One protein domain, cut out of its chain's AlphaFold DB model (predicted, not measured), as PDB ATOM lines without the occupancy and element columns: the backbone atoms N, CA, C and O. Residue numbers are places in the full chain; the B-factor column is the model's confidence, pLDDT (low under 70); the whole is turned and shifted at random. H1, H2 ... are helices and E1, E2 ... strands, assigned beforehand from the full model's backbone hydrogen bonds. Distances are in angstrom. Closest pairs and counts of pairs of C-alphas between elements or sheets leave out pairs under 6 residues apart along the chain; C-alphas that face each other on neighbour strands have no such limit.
ATOM      1  N   SER A   2     104.551 120.884 135.153       37.44
ATOM      2  CA  SER A   2     104.621 122.311 135.472       37.44
ATOM      3  C   SER A   2     105.747 122.887 134.635       37.44
ATOM      4  O   SER A   2     106.862 122.366 134.680       37.44
ATOM      5  N   ASP A   3     105.390 123.893 133.842       37.66
ATOM      6  CA  ASP A   3     106.254 124.678 132.972       37.66
ATOM      7  C   ASP A   3     107.517 125.131 133.704       37.66
ATOM      8  O   ASP A   3     107.476 125.982 134.596       37.66
ATOM      9  N   ARG A   4     108.655 124.561 133.307       35.69
ATOM     10  CA  ARG A   4     109.968 125.123 133.603       35.69
ATOM     11  C   ARG A   4     110.189 126.204 132.554       35.69
ATOM     12  O   ARG A   4     110.488 125.902 131.406       35.69
ATOM     13  N   VAL A   5     109.942 127.450 132.948       37.59
ATOM     14  CA  VAL A   5     110.201 128.638 132.132       37.59
ATOM     15  C   VAL A   5     111.667 128.595 131.703       37.59
ATOM     16  O   VAL A   5     112.570 128.769 132.519       37.59
ATOM     17  N   LEU A   6     111.895 128.294 130.426       37.53
ATOM     18  CA  LEU A   6     113.190 128.417 129.775       37.53
ATOM     19  C   LEU A   6     113.469 129.913 129.624       37.53
ATOM     20  O   LEU A   6     113.125 130.513 128.610       37.53
ATOM     21  N   ASN A   7     114.092 130.520 130.632       36.19
ATOM     22  CA  ASN A   7     114.824 131.768 130.432       36.19
ATOM     23  C   ASN A   7     116.128 131.436 129.692       36.19
ATOM     24  O   ASN A   7     117.219 131.537 130.242       36.19
ATOM     25  N   ALA A   8     115.994 131.004 128.440       40.69
ATOM     26  CA  ALA A   8     117.059 131.096 127.459       40.69
ATOM     27  C   ALA A   8     117.004 132.512 126.875       40.69
ATOM     28  O   ALA A   8     116.639 132.715 125.723       40.69
ATOM     29  N   ASP A   9     117.324 133.500 127.711       38.72
ATOM     30  CA  ASP A   9     117.853 134.769 127.217       38.72
ATOM     31  C   ASP A   9     119.353 134.554 126.998       38.72
ATOM     32  O   ASP A   9     120.212 135.091 127.692       38.72
ATOM     33  N   THR A  10     119.674 133.626 126.096       43.59
ATOM     34  CA  THR A  10     120.971 133.610 125.434       43.59
ATOM     35  C   THR A  10     120.932 134.798 124.502       43.59
ATOM     36  O   THR A  10     120.488 134.692 123.358       43.59
ATOM     37  N   THR A  11     121.345 135.947 125.030       42.84
ATOM     38  CA  THR A  11     121.976 136.987 124.235       42.84
ATOM     39  C   THR A  11     122.818 136.288 123.176       42.84
ATOM     40  O   THR A  11     123.748 135.557 123.520       42.84
ATOM     41  N   ASP A  12     122.453 136.481 121.907       45.09
ATOM     42  CA  ASP A  12     123.358 136.392 120.763       45.09
ATOM     43  C   ASP A  12     124.506 137.369 121.058       45.09
ATOM     44  O   ASP A  12     124.534 138.517 120.609       45.09
ATOM     45  N   GLY A  13     125.405 136.948 121.943       47.84
ATOM     46  CA  GLY A  13     126.683 137.567 122.183       47.84
ATOM     47  C   GLY A  13     127.508 137.223 120.970       47.84
ATOM     48  O   GLY A  13     128.197 136.208 120.951       47.84
ATOM     49  N   ASP A  14     127.338 138.033 119.929       51.12
ATOM     50  CA  ASP A  14     128.298 138.204 118.852       51.12
ATOM     51  C   ASP A  14     129.673 138.194 119.528       51.12
ATOM     52  O   ASP A  14     129.988 139.120 120.282       51.12
ATOM     53  N   ILE A  15     130.421 137.087 119.406       53.78
ATOM     54  CA  ILE A  15     131.755 136.996 119.994       53.78
ATOM     55  C   ILE A  15     132.541 138.037 119.224       53.78
ATOM     56  O   ILE A  15     132.923 137.810 118.077       53.78
ATOM     57  N   ALA A  16     132.656 139.224 119.819       53.03
ATOM     58  CA  ALA A  16     133.256 140.362 119.167       53.03
ATOM     59  C   ALA A  16     134.633 139.928 118.659       53.03
ATOM     60  O   ALA A  16     135.347 139.212 119.360       53.03
ATOM     61  N   ASP A  17     135.005 140.378 117.461       53.56
ATOM     62  CA  ASP A  17     136.269 140.074 116.764       53.56
ATOM     63  C   ASP A  17     137.526 140.642 117.492       53.56
ATOM     64  O   ASP A  17     138.535 141.012 116.889       53.56
ATOM     65  N   GLY A  18     137.460 140.775 118.819       59.75
ATOM     66  CA  GLY A  18     138.488 141.244 119.732       59.75
ATOM     67  C   GLY A  18     138.991 140.150 120.684       59.75
ATOM     68  O   GLY A  18     138.617 138.982 120.579       59.75
ATOM     69  N   PRO A  19     139.895 140.504 121.616       66.19
ATOM     70  CA  PRO A  19     140.397 139.559 122.604       66.19
ATOM     71  C   PRO A  19     139.246 139.063 123.484       66.19
ATOM     72  O   PRO A  19     138.511 139.877 124.039       66.19
ATOM     73  N   LEU A  20     139.133 137.738 123.620       74.25
ATOM     74  CA  LEU A  20     138.106 137.073 124.423       74.25
ATOM     75  C   LEU A  20     138.055 137.685 125.832       74.25
ATOM     76  O   LEU A  20     139.064 137.666 126.548       74.25
ATOM     77  N   ALA A  21     136.910 138.246 126.223       82.00
ATOM     78  CA  ALA A  21     136.719 138.745 127.577       82.00
ATOM     79  C   ALA A  21     136.398 137.586 128.526       82.00
ATOM     80  O   ALA A  21     135.917 136.528 128.121       82.00
ATOM     81  N   LEU A  22     136.643 137.789 129.823       81.62
ATOM     82  CA  LEU A  22     136.364 136.761 130.830       81.62
ATOM     83  C   LEU A  22     134.882 136.367 130.837       81.62
ATOM     84  O   LEU A  22     134.580 135.190 130.984       81.62
ATOM     85  N   ALA A  23     133.982 137.328 130.615       80.69
ATOM     86  CA  ALA A  23     132.550 137.077 130.486       80.69
ATOM     87  C   ALA A  23     132.238 136.140 129.307       80.69
ATOM     88  O   ALA A  23     131.564 135.135 129.500       80.69
ATOM     89  N   ASP A  24     132.829 136.391 128.135       84.12
ATOM     90  CA  ASP A  24     132.631 135.554 126.946       84.12
ATOM     91  C   ASP A  24     133.127 134.119 127.186       84.12
ATOM     92  O   ASP A  24     132.466 133.143 126.839       84.12
ATOM     93  N   ALA A  25     134.290 133.969 127.827       84.81
ATOM     94  CA  ALA A  25     134.829 132.657 128.179       84.81
ATOM     95  C   ALA A  25     133.936 131.908 129.178       84.81
ATOM     96  O   ALA A  25     133.765 130.692 129.065       84.81
ATOM     97  N   VAL A  26     133.365 132.627 130.146       87.81
ATOM     98  CA  VAL A  26     132.423 132.069 131.118       87.81
ATOM     99  C   VAL A  26     131.142 131.604 130.432       87.81
ATOM    100  O   VAL A  26     130.697 130.489 130.704       87.81
ATOM    101  N   ASP A  27     130.600 132.382 129.496       86.75
ATOM    102  CA  ASP A  27     129.393 132.014 128.750       86.75
ATOM    103  C   ASP A  27     129.615 130.795 127.848       86.75
ATOM    104  O   ASP A  27     128.783 129.885 127.817       86.75
ATOM    105  N   ILE A  28     130.774 130.707 127.184       86.44
ATOM    106  CA  ILE A  28     131.154 129.529 126.388       86.44
ATOM    107  C   ILE A  28     131.203 128.275 127.266       86.44
ATOM    108  O   ILE A  28     130.649 127.231 126.910       86.44
ATOM    109  N   VAL A  29     131.874 128.361 128.418       88.25
ATOM    110  CA  VAL A  29     132.033 127.218 129.325       88.25
ATOM    111  C   VAL A  29     130.696 126.820 129.941       88.25
ATOM    112  O   VAL A  29     130.388 125.631 129.990       88.25
ATOM    113  N   ARG A  30     129.870 127.793 130.340       88.00
ATOM    114  CA  ARG A  30     128.502 127.550 130.808       88.00
ATOM    115  C   ARG A  30     127.686 126.811 129.751       88.00
ATOM    116  O   ARG A  30     127.116 125.772 130.068       88.00
ATOM    117  N   GLY A  31     127.673 127.302 128.511       87.50
ATOM    118  CA  GLY A  31     126.947 126.663 127.414       87.50
ATOM    119  C   GLY A  31     127.400 125.221 127.182       87.50
ATOM    120  O   GLY A  31     126.573 124.337 127.001       87.50
ATOM    121  N   GLY A  32     128.707 124.953 127.265       85.38
ATOM    122  CA  GLY A  32     129.243 123.593 127.171       85.38
ATOM    123  C   GLY A  32     128.816 122.669 128.317       85.38
ATOM    124  O   GLY A  32     128.589 121.484 128.084       85.38
ATOM    125  N   ILE A  33     128.696 123.194 129.538       87.12
ATOM    126  CA  ILE A  33     128.239 122.432 130.710       87.12
ATOM    127  C   ILE A  33     126.727 122.184 130.643       87.12
ATOM    128  O   ILE A  33     126.298 121.077 130.951       87.12
ATOM    129  N   ASP A  34     125.936 123.166 130.200       84.94
ATOM    130  CA  ASP A  34     124.482 123.019 130.022       84.94
ATOM    131  C   ASP A  34     124.144 121.903 129.010       84.94
ATOM    132  O   ASP A  34     123.145 121.213 129.166       84.94
ATOM    133  N   LEU A  35     125.011 121.627 128.024       85.12
ATOM    134  CA  LEU A  35     124.839 120.493 127.096       85.12
ATOM    135  C   LEU A  35     124.959 119.108 127.756       85.12
ATOM    136  O   LEU A  35     124.660 118.098 127.117       85.12
ATOM    137  N   LEU A  36     125.412 119.033 129.009       82.25
ATOM    138  CA  LEU A  36     125.518 117.791 129.779       82.25
ATOM    139  C   LEU A  36     124.214 117.453 130.528       82.25
ATOM    140  O   LEU A  36     124.288 116.720 131.513       82.25
ATOM    141  N   ASP A  37     123.070 117.985 130.065       69.00
ATOM    142  CA  ASP A  37     121.676 117.934 130.569       69.00
ATOM    143  C   ASP A  37     121.312 116.818 131.581       69.00
ATOM    144  O   ASP A  37     120.563 117.067 132.524       69.00
ATOM    145  N   ASP A  38     121.821 115.593 131.417       78.31
ATOM    146  CA  ASP A  38     121.498 114.437 132.266       78.31
ATOM    147  C   ASP A  38     122.337 114.324 133.563       78.31
ATOM    148  O   ASP A  38     121.918 113.648 134.503       78.31
ATOM    149  N   GLU A  39     123.507 114.967 133.650       78.44
ATOM    150  CA  GLU A  39     124.412 114.888 134.819       78.44
ATOM    151  C   GLU A  39     124.473 116.209 135.616       78.44
ATOM    152  O   GLU A  39     124.974 116.245 136.745       78.44
ATOM    153  N   VAL A  40     123.956 117.307 135.053       83.75
ATOM    154  CA  VAL A  40     124.000 118.647 135.657       83.75
ATOM    155  C   VAL A  40     122.614 119.056 136.144       83.75
ATOM    156  O   VAL A  40     121.692 119.283 135.369       83.75
ATOM    157  N   ASN A  41     122.467 119.222 137.459       84.88
ATOM    158  CA  ASN A  41     121.210 119.668 138.058       84.88
ATOM    159  C   ASN A  41     121.041 121.191 137.978       84.88
ATOM    160  O   ASN A  41     119.925 121.690 137.796       84.88
ATOM    161  N   MET A  42     122.131 121.934 138.202       86.50
ATOM    162  CA  MET A  42     122.118 123.396 138.282       86.50
ATOM    163  C   MET A  42     123.519 123.985 138.101       86.50
ATOM    164  O   MET A  42     124.489 123.451 138.637       86.50
ATOM    165  N   ILE A  43     123.600 125.137 137.434       86.88
ATOM    166  CA  ILE A  43     124.787 125.996 137.398       86.88
ATOM    167  C   ILE A  43     124.476 127.272 138.186       86.88
ATOM    168  O   ILE A  43     123.427 127.884 137.995       86.88
ATOM    169  N   LEU A  44     125.372 127.650 139.096       85.44
ATOM    170  CA  LEU A  44     125.321 128.886 139.868       85.44
ATOM    171  C   LEU A  44     126.387 129.850 139.339       85.44
ATOM    172  O   LEU A  44     127.575 129.521 139.314       85.44
ATOM    173  N   ASP A  45     125.947 131.046 138.959       85.38
ATOM    174  CA  ASP A  45     126.722 132.100 138.295       85.38
ATOM    175  C   ASP A  45     127.031 133.298 139.210       85.38
ATOM    176  O   ASP A  45     127.583 134.299 138.762       85.38
ATOM    177  N   ASN A  46     126.741 133.190 140.511       83.06
ATOM    178  CA  ASN A  46     126.999 134.253 141.493       83.06
ATOM    179  C   ASN A  46     128.455 134.757 141.462       83.06
ATOM    180  O   ASN A  46     128.707 135.938 141.697       83.06
ATOM    181  N   ASP A  47     129.394 133.868 141.127       81.19
ATOM    182  CA  ASP A  47     130.829 134.141 141.074       81.19
ATOM    183  C   ASP A  47     131.370 134.215 139.627       81.19
ATOM    184  O   ASP A  47     132.584 134.307 139.417       81.19
ATOM    185  N   ALA A  48     130.491 134.247 138.616       79.00
ATOM    186  CA  ALA A  48     130.855 134.266 137.194       79.00
ATOM    187  C   ALA A  48     131.744 135.465 136.828       79.00
ATOM    188  O   ALA A  48     132.682 135.340 136.045       79.00
ATOM    189  N   SER A  49     131.512 136.620 137.463       76.44
ATOM    190  CA  SER A  49     132.342 137.825 137.294       76.44
ATOM    191  C   SER A  49     133.791 137.653 137.772       76.44
ATOM    192  O   SER A  49     134.680 138.366 137.308       76.44
ATOM    193  N   SER A  50     134.039 136.688 138.662       78.75
ATOM    194  CA  SER A  50     135.379 136.281 139.103       78.75
ATOM    195  C   SER A  50     135.951 135.110 138.295       78.75
ATOM    196  O   SER A  50     137.046 134.644 138.592       78.75
ATOM    197  N   GLY A  51     135.231 134.651 137.266       84.19
ATOM    198  CA  GLY A  51     135.606 133.491 136.464       84.19
ATOM    199  C   GLY A  51     135.250 132.160 137.119       84.19
ATOM    200  O   GLY A  51     135.791 131.139 136.723       84.19
ATOM    201  N   VAL A  52     134.372 132.130 138.123       87.50
ATOM    202  CA  VAL A  52     134.015 130.884 138.811       87.50
ATOM    203  C   VAL A  52     132.576 130.502 138.495       87.50
ATOM    204  O   VAL A  52     131.643 131.251 138.777       87.50
ATOM    205  N   LEU A  53     132.396 129.299 137.953       90.19
ATOM    206  CA  LEU A  53     131.094 128.659 137.793       90.19
ATOM    207  C   LEU A  53     130.977 127.504 138.775       90.19
ATOM    208  O   LEU A  53     131.838 126.626 138.820       90.19
ATOM    209  N   ARG A  54     129.899 127.471 139.554       90.50
ATOM    210  CA  ARG A  54     129.638 126.364 140.476       90.50
ATOM    211  C   ARG A  54     128.586 125.445 139.879       90.50
ATOM    212  O   ARG A  54     127.472 125.871 139.600       90.50
ATOM    213  N   VAL A  55     128.945 124.182 139.701       89.88
ATOM    214  CA  VAL A  55     128.104 123.158 139.084       89.88
ATOM    215  C   VAL A  55     127.623 122.204 140.164       89.88
ATOM    216  O   VAL A  55     128.415 121.681 140.949       89.88
ATOM    217  N   ILE A  56     126.314 121.990 140.207       89.00
ATOM    218  CA  ILE A  56     125.653 121.071 141.124       89.00
ATOM    219  C   ILE A  56     125.201 119.849 140.333       89.00
ATOM    220  O   ILE A  56     124.476 119.968 139.346       89.00
ATOM    221  N   THR A  57     125.596 118.674 140.804       88.81
ATOM    222  CA  THR A  57     125.227 117.366 140.248       88.81
ATOM    223  C   THR A  57     124.489 116.545 141.304       88.81
ATOM    224  O   THR A  57     124.291 116.990 142.438       88.81
ATOM    225  N   ASP A  58     124.052 115.345 140.947       88.19
ATOM    226  CA  ASP A  58     123.504 114.358 141.885       88.19
ATOM    227  C   ASP A  58     124.575 113.801 142.846       88.19
ATOM    228  O   ASP A  58     124.266 113.393 143.967       88.19
ATOM    229  N   ARG A  59     125.844 113.822 142.421       87.50
ATOM    230  CA  ARG A  59     127.006 113.302 143.162       87.50
ATOM    231  C   ARG A  59     127.687 114.335 144.058       87.50
ATOM    232  O   ARG A  59     128.561 113.963 144.840       87.50
ATOM    233  N   GLY A  60     127.296 115.601 143.962       88.81
ATOM    234  CA  GLY A  60     127.870 116.704 144.730       88.81
ATOM    235  C   GLY A  60     128.084 117.957 143.888       88.81
ATOM    236  O   GLY A  60     127.575 118.072 142.769       88.81
ATOM    237  N   ASP A  61     128.836 118.902 144.434       91.44
ATOM    238  CA  ASP A  61     129.185 120.159 143.787       91.44
ATOM    239  C   ASP A  61     130.666 120.222 143.403       91.44
ATOM    240  O   ASP A  61     131.537 119.683 144.088       91.44
ATOM    241  N   PHE A  62     130.952 120.921 142.309       88.19
ATOM    242  CA  PHE A  62     132.308 121.311 141.945       88.19
ATOM    243  C   PHE A  62     132.327 122.738 141.400       88.19
ATOM    244  O   PHE A  62     131.309 123.276 140.965       88.19
ATOM    245  N   ALA A  63     133.498 123.367 141.451       90.81
ATOM    246  CA  ALA A  63     133.728 124.680 140.871       90.81
ATOM    247  C   ALA A  63     134.610 124.541 139.628       90.81
ATOM    248  O   ALA A  63     135.625 123.844 139.655       90.81
ATOM    249  N   VAL A  64     134.216 125.212 138.554       88.88
ATOM    250  CA  VAL A  64     135.017 125.407 137.352       88.88
ATOM    251  C   VAL A  64     135.579 126.817 137.420       88.88
ATOM    252  O   VAL A  64     134.833 127.793 137.367       88.88
ATOM    253  N   GLU A  65     136.894 126.909 137.576       88.62
ATOM    254  CA  GLU A  65     137.617 128.173 137.565       88.62
ATOM    255  C   GLU A  65     138.133 128.445 136.150       88.62
ATOM    256  O   GLU A  65     138.920 127.686 135.581       88.62
ATOM    257  N   ILE A  66     137.657 129.538 135.574       86.31
ATOM    258  CA  ILE A  66     137.999 130.039 134.256       86.31
ATOM    259  C   ILE A  66     138.905 131.233 134.480       86.31
ATOM    260  O   ILE A  66     138.476 132.315 134.871       86.31
ATOM    261  N   SER A  67     140.187 131.028 134.224       80.44
ATOM    262  CA  SER A  67     141.159 132.105 134.241       80.44
ATOM    263  C   SER A  67     141.583 132.390 132.813       80.44
ATOM    264  O   SER A  67     142.327 131.621 132.203       80.44
ATOM    265  N   LEU A  68     141.150 133.531 132.283       74.62
ATOM    266  CA  LEU A  68     141.811 134.151 131.140       74.62
ATOM    267  C   LEU A  68     143.055 134.865 131.642       74.62
ATOM    268  O   LEU A  68     143.146 136.094 131.586       74.62
ATOM    269  N   ALA A  69     143.976 134.109 132.239       58.34
ATOM    270  CA  ALA A  69     145.205 134.685 132.729       58.34
ATOM    271  C   ALA A  69     145.813 135.515 131.592       58.34
ATOM    272  O   ALA A  69     146.208 134.988 130.551       58.34
TER     273      ALA A  69
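What this domain is: This is residues 2 to 69 of the 121 residues of an uncharacterized protein of Sphingosinicella sp. BN140058 (UniProt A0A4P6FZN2). With little regular structure, an antiparallel sheet, E1 E2 E3, has helix H1 over one face, and residues 2 to 9 stick out. Of 68 printed residues, 26 are in named elements, ordered H1 E1 E2 E3, class mixed. It is only just compact, close to loose, radius of gyration of the C-alphas 13.1 A, spanning 40 by 26 by 19 A.

Where its parts are: E1 is residues 42 to 44, E2 52 to 56 and E3 61 to 65, ending at C-alpha 65 (137.617, 128.173, 137.565). H1, 22 to 34, 18.2 A long, begins at C-alpha 22 (136.364, 136.761, 130.830).

How they stand to each other: The strands form a meander, each the antiparallel neighbour of the one before. N 44 and O 54 are within hydrogen-bond range at 2.8 A, as are N 55 and O 62. H1 is on the sheet, over E2; the C-alphas of Arg 30 and Leu 53 are closest, 7.5 A. Every O i to N i+4 pair in H1 is within range.

The domain as a whole: pLDDT is under 70 at residues 2 to 19, 37 and 69.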